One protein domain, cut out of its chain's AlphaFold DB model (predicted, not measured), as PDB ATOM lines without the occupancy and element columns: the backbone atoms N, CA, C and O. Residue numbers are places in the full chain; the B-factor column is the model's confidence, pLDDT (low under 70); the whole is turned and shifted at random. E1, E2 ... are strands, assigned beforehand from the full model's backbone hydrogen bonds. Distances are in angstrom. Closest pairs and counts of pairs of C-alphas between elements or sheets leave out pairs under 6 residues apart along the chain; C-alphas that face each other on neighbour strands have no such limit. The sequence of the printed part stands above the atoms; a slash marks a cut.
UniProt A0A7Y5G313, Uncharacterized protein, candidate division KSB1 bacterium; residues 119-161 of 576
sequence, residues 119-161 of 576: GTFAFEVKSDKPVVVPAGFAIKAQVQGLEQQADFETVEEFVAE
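This is residues 119 to 161 of the 576 residues of an uncharacterized protein of candidate division KSB1 bacterium (UniProt A0A7Y5G313). The main picture is a narrow two-stranded ribbon bent into a V: E3 and E4 make one arm, E2 and E5 the other, and the two tight links, residues 134 to 137 and 155 to 157, make the bend. From the end of the E2 and E5 arm, residues 123 to 130 fold back across the mouth of the V and bring E1 near E4, leaving a loose shape. The printed part has 43 residues with no named helix and five named strands, E1 to E5 in chain order, in two antiparallel sheets of two strands, E3 - E4 and E2 - E5. The class is all strand, though only 19 of the 43 residues, under half, are in named elements. The whole is loose, with a radius of gyration of the C-alphas of 12.2 A, and elongated, spanning 37 by 19 by 13 A.

Begin with E3, residues 138 to 141, and E4, residues 150 to 154, which form a hairpin. They are antiparallel neighbours, with 139 degrees between their directions. Look at C-alphas 138 and 153, which face each other at 4.7 A, and at N 139 and O 152, within hydrogen-bond range at 2.8 A. Next find E2, residues 131 to 133, and E5, residues 158 to 160, antiparallel neighbours at 141 degrees. Here C-alphas 132 and 159 face each other at 4.5 A, and N 160 and O 131 are within hydrogen-bond range at 2.8 A. E2 and E4 are apart, but only just, their closest C-alphas being 8.4 A from each other. E1, residues 119 to 122, pairs with no named strand. It is near E4, with 6 pairs of C-alphas within 10 A, and apart from E3 and from E5.

Find C-alpha 150 at (166.144, 121.897, 100.946); from there E4, the longest strand by residues, runs 13.3 A to Thr 154. Its partner E3 runs 10.1 A, from Ala 138 to Ala 141. E2 goes from Val 131 to Val 133, and E5 ends at C-alpha 160 at (174.957, 109.465, 117.917). Go back to C-alpha 119 at (176.550, 117.234, 102.663), where E1 begins; it runs 10.1 A to Ala 122.

Look for the two C-alphas farthest apart at Lys 129 and Gly 145, 37.3 A from each other; the first and last printed C-alphas, Gly 119 and Glu 161, are 20.0 A apart. The printed part has no cut. The links E2 to E3 and E4 to E5 are tight, those from E1 to E2 and E3 to E4 short, and there is no long link. Read the B-factor column for the model's confidence: the mean pLDDT of the printed part is 92.5, and no printed residue is under 70.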
ATOM      1  N   GLY A 119     175.927 116.535 101.547       91.25
ATOM      2  CA  GLY A 119     176.550 117.234 102.663       91.25
ATOM      3  C   GLY A 119     176.701 116.324 103.870       91.25
ATOM      4  O   GLY A 119     176.010 115.315 103.975       91.25
ATOM      5  N   THR A 120     177.597 116.689 104.776       93.75
ATOM      6  CA  THR A 120     177.773 116.004 106.057       93.75
ATOM      7  C   THR A 120     177.176 116.875 107.151       93.75
ATOM      8  O   THR A 120     177.468 118.069 107.226       93.75
ATOM      9  N   PHE A 121     176.328 116.285 107.987       93.69
ATOM     10  CA  PHE A 121     175.646 116.978 109.073       93.69
ATOM     11  C   PHE A 121     176.197 116.518 110.420       93.69
ATOM     12  O   PHE A 121     176.396 115.323 110.634       93.69
ATOM     13  N   ALA A 122     176.406 117.471 111.327       94.38
ATOM     14  CA  ALA A 122     176.745 117.209 112.718       94.38
ATOM     15  C   ALA A 122     175.476 117.198 113.583       94.38
ATOM     16  O   ALA A 122     174.694 118.151 113.550       94.38
ATOM     17  N   PHE A 123     175.278 116.138 114.365       94.25
ATOM     18  CA  PHE A 123     174.115 115.973 115.237       94.25
ATOM     19  C   PHE A 123     174.458 116.229 116.707       94.25
ATOM     20  O   PHE A 123     175.330 115.580 117.287       94.25
ATOM     21  N   GLU A 124     173.709 117.135 117.337       94.81
ATOM     22  CA  GLU A 124     173.761 117.345 118.783       94.81
ATOM     23  C   GLU A 124     172.678 116.519 119.485       94.81
ATOM     24  O   GLU A 124     171.491 116.610 119.160       94.81
ATOM     25  N   VAL A 125     173.085 115.726 120.476       93.44
ATOM     26  CA  VAL A 125     172.204 114.870 121.272       93.44
ATOM     27  C   VAL A 125     172.158 115.378 122.708       93.44
ATOM     28  O   VAL A 125     173.186 115.525 123.360       93.44
ATOM     29  N   LYS A 126     170.944 115.624 123.215       91.06
ATOM     30  CA  LYS A 126     170.710 116.101 124.592       91.06
ATOM     31  C   LYS A 126     170.459 114.984 125.614       91.06
ATOM     32  O   LYS A 126     170.306 115.286 126.794       91.06
ATOM     33  N   SER A 127     170.350 113.726 125.186       89.62
ATOM     34  CA  SER A 127     170.188 112.588 126.100       89.62
ATOM     35  C   SER A 127     171.507 112.207 126.768       89.62
ATOM     36  O   SER A 127     172.583 112.503 126.269       89.62
ATOM     37  N   ASP A 128     171.412 111.501 127.890       89.25
ATOM     38  CA  ASP A 128     172.534 110.863 128.588       89.25
ATOM     39  C   ASP A 128     172.996 109.561 127.911       89.25
ATOM     40  O   ASP A 128     174.103 109.081 128.152       89.25
ATOM     41  N   LYS A 129     172.146 108.987 127.055       92.50
ATOM     42  CA  LYS A 129     172.381 107.722 126.352       92.50
ATOM     43  C   LYS A 129     172.580 107.918 124.850       92.50
ATOM     44  O   LYS A 129     172.010 108.863 124.296       92.50
ATOM     45  N   PRO A 130     173.316 107.006 124.190       94.00
ATOM     46  CA  PRO A 130     173.442 106.987 122.737       94.00
ATOM     47  C   PRO A 130     172.083 106.861 122.045       94.00
ATOM     48  O   PRO A 130     171.206 106.132 122.514       94.00
ATOM     49  N   VAL A 131     171.918 107.567 120.926       95.25
ATOM     50  CA  VAL A 131     170.681 107.584 120.131       95.25
ATOM     51  C   VAL A 131     170.971 107.057 118.736       95.25
ATOM     52  O   VAL A 131     171.907 107.507 118.082       95.25
ATOM     53  N   VAL A 132     170.156 106.115 118.269       96.06
ATOM     54  CA  VAL A 132     170.239 105.608 116.895       96.06
ATOM     55  C   VAL A 132     169.496 106.571 115.976       96.06
ATOM     56  O   VAL A 132     168.311 106.838 116.181       96.06
ATOM     57  N   VAL A 133     170.188 107.088 114.965       94.81
ATOM     58  CA  VAL A 133     169.591 107.862 113.874       94.81
ATOM     59  C   VAL A 133     169.542 106.946 112.651       94.81
ATOM     60  O   VAL A 133     170.604 106.545 112.177       94.81
ATOM     61  N   PRO A 134     168.349 106.579 112.150       96.06
ATOM     62  CA  PRO A 134     168.224 105.628 111.050       96.06
ATOM     63  C   PRO A 134     168.705 106.227 109.724       96.06
ATOM     64  O   PRO A 134     168.739 107.448 109.558       96.06
ATOM     65  N   ALA A 135     168.994 105.367 108.747       93.75
ATOM     66  CA  ALA A 135     169.093 105.782 107.349       93.75
ATOM     67  C   ALA A 135     167.741 106.343 106.865       93.75
ATOM     68  O   ALA A 135     166.676 105.866 107.267       93.75
ATOM     69  N   GLY A 136     167.764 107.348 105.992       92.38
ATOM     70  CA  GLY A 136     166.558 108.032 105.518       92.38
ATOM     71  C   GLY A 136     165.970 109.031 106.522       92.38
ATOM     72  O   GLY A 136     164.819 109.447 106.378       92.38
ATOM     73  N   PHE A 137     166.714 109.407 107.566       95.12
ATOM     74  CA  PHE A 137     166.269 110.405 108.532       95.12
ATOM     75  C   PHE A 137     166.192 111.781 107.866       95.12
ATOM     76  O   PHE A 137     167.188 112.285 107.347       95.12
ATOM     77  N   ALA A 138     165.003 112.384 107.883       94.44
ATOM     78  CA  ALA A 138     164.733 113.632 107.181       94.44
ATOM     79  C   ALA A 138     165.342 114.847 107.901       94.44
ATOM     80  O   ALA A 138     165.089 115.091 109.081       94.44
ATOM     81  N   ILE A 139     166.079 115.658 107.147       94.56
ATOM     82  CA  ILE A 139     166.748 116.883 107.581       94.56
ATOM     83  C   ILE A 139     166.282 118.022 106.675       94.56
ATOM     84  O   ILE A 139     166.213 117.877 105.457       94.56
ATOM     85  N   LYS A 140     165.989 119.185 107.260       93.25
ATOM     86  CA  LYS A 140     165.718 120.411 106.503       93.25
ATOM     87  C   LYS A 140     166.860 121.389 106.686       93.25
ATOM     88  O   LYS A 140     167.196 121.727 107.818       93.25
ATOM     89  N   ALA A 141     167.422 121.863 105.581       90.94
ATOM     90  CA  ALA A 141     168.533 122.803 105.592       90.94
ATOM     91  C   ALA A 141     168.205 124.049 104.763       90.94
ATOM     92  O   ALA A 141     167.742 123.956 103.625       90.94
ATOM     93  N   GLN A 142     168.475 125.230 105.321       91.12
ATOM     94  CA  GLN A 142     168.452 126.475 104.559       91.12
ATOM     95  C   GLN A 142     169.793 126.631 103.839       91.12
ATOM     96  O   GLN A 142     170.801 126.951 104.462       91.12
ATOM     97  N   VAL A 143     169.810 126.393 102.530       87.19
ATOM     98  CA  VAL A 143     171.022 126.519 101.712       87.19
ATOM     99  C   VAL A 143     171.083 127.922 101.114       87.19
ATOM    100  O   VAL A 143     170.072 128.453 100.645       87.19
ATOM    101  N   GLN A 144     172.268 128.534 101.121       85.75
ATOM    102  CA  GLN A 144     172.474 129.853 100.530       85.75
ATOM    103  C   GLN A 144     172.079 129.854  99.043       85.75
ATOM    104  O   GLN A 144     172.480 128.982  98.273       85.75
ATOM    105  N   GLY A 145     171.279 130.841  98.637       85.69
ATOM    106  CA  GLY A 145     170.799 130.973  97.258       85.69
ATOM    107  C   GLY A 145     169.567 130.131  96.909       85.69
ATOM    108  O   GLY A 145     169.136 130.167  95.757       85.69
ATOM    109  N   LEU A 146     168.981 129.399  97.864       83.94
ATOM    110  CA  LEU A 146     167.648 128.808  97.718       83.94
ATOM    111  C   LEU A 146     166.612 129.626  98.497       83.94
ATOM    112  O   LEU A 146     166.818 129.940  99.666       83.94
ATOM    113  N   GLU A 147     165.481 129.940  97.862       85.88
ATOM    114  CA  GLU A 147     164.357 130.616  98.532       85.88
ATOM    115  C   GLU A 147     163.650 129.703  99.544       85.88
ATOM    116  O   GLU A 147     163.171 130.166 100.576       85.88
ATOM    117  N   GLN A 148     163.595 128.398  99.260       88.38
ATOM    118  CA  GLN A 148     162.986 127.385 100.121       88.38
ATOM    119  C   GLN A 148     164.057 126.497 100.753       88.38
ATOM    120  O   GLN A 148     165.106 126.245 100.155       88.38
ATOM    121  N   GLN A 149     163.758 125.974 101.943       90.62
ATOM    122  CA  GLN A 149     164.592 124.960 102.584       90.62
ATOM    123  C   GLN A 149     164.690 123.711 101.703       90.62
ATOM    124  O   GLN A 149     163.700 123.258 101.127       90.62
ATOM    125  N   ALA A 150     165.893 123.155 101.618       90.38
ATOM    126  CA  ALA A 150     166.144 121.897 100.946       90.38
ATOM    127  C   ALA A 150     165.916 120.732 101.914       90.38
ATOM    128  O   ALA A 150     166.364 120.771 103.063       90.38
ATOM    129  N   ASP A 151     165.248 119.694 101.420       92.50
ATOM    130  CA  ASP A 151     165.124 118.416 102.114       92.50
ATOM    131  C   ASP A 151     166.379 117.566 101.853       92.50
ATOM    132  O   ASP A 151     166.864 117.475 100.720       92.50
ATOM    133  N   PHE A 152     166.890 116.952 102.911       94.44
ATOM    134  CA  PHE A 152     167.989 115.995 102.918       94.44
ATOM    135  C   PHE A 152     167.568 114.745 103.687       94.44
ATOM    136  O   PHE A 152     166.741 114.817 104.596       94.44
ATOM    137  N   GLU A 153     168.181 113.615 103.369       94.62
ATOM    138  CA  GLU A 153     168.012 112.362 104.097       94.62
ATOM    139  C   GLU A 153     169.379 111.763 104.426       94.62
ATOM    140  O   GLU A 153     170.295 111.819 103.601       94.62
ATOM    141  N   THR A 154     169.536 111.216 105.635       95.75
ATOM    142  CA  THR A 154     170.757 110.492 106.019       95.75
ATOM    143  C   THR A 154     170.957 109.274 105.124       95.75
ATOM    144  O   THR A 154     170.011 108.550 104.812       95.75
ATOM    145  N   VAL A 155     172.197 109.040 104.705       93.19
ATOM    146  CA  VAL A 155     172.525 107.927 103.801       93.19
ATOM    147  C   VAL A 155     172.579 106.600 104.556       93.19
ATOM    148  O   VAL A 155     172.184 105.564 104.029       93.19
ATOM    149  N   GLU A 156     173.038 106.638 105.802       94.00
ATOM    150  CA  GLU A 156     173.247 105.460 106.633       94.00
ATOM    151  C   GLU A 156     172.685 105.651 108.041       94.00
ATOM    152  O   GLU A 156     172.440 106.772 108.498       94.00
ATOM    153  N   GLU A 157     172.455 104.526 108.713       95.56
ATOM    154  CA  GLU A 157     172.157 104.515 110.136       95.56
ATOM    155  C   GLU A 157     173.451 104.729 110.920       95.56
ATOM    156  O   GLU A 157     174.470 104.106 110.628       95.56
ATOM    157  N   PHE A 158     173.403 105.575 111.947       93.56
ATOM    158  CA  PHE A 158     174.527 105.753 112.855       93.56
ATOM    159  C   PHE A 158     174.063 105.927 114.300       93.56
ATOM    160  O   PHE A 158     172.930 106.319 114.587       93.56
ATOM    161  N   VAL A 159     174.973 105.642 115.231       94.56
ATOM    162  CA  VAL A 159     174.761 105.877 116.660       94.56
ATOM    163  C   VAL A 159     175.390 107.214 117.032       94.56
ATOM    164  O   VAL A 159     176.610 107.382 116.964       94.56
ATOM    165  N   ALA A 160     174.547 108.164 117.424       94.81
ATOM    166  CA  ALA A 160     174.957 109.465 117.917       94.81
ATOM    167  C   ALA A 160     175.297 109.371 119.412       94.81
ATOM    168  O   ALA A 160     174.451 109.030 120.244       94.81
ATOM    169  N   GLU A 161     176.550 109.665 119.749       95.00
ATOM    170  CA  GLU A 161     177.099 109.568 121.102       95.00
ATOM    171  C   GLU A 161     176.995 110.939 121.801       95.00
ATOM    172  O   GLU A 161     177.553 111.920 121.295       95.00
TER     173      GLU A 161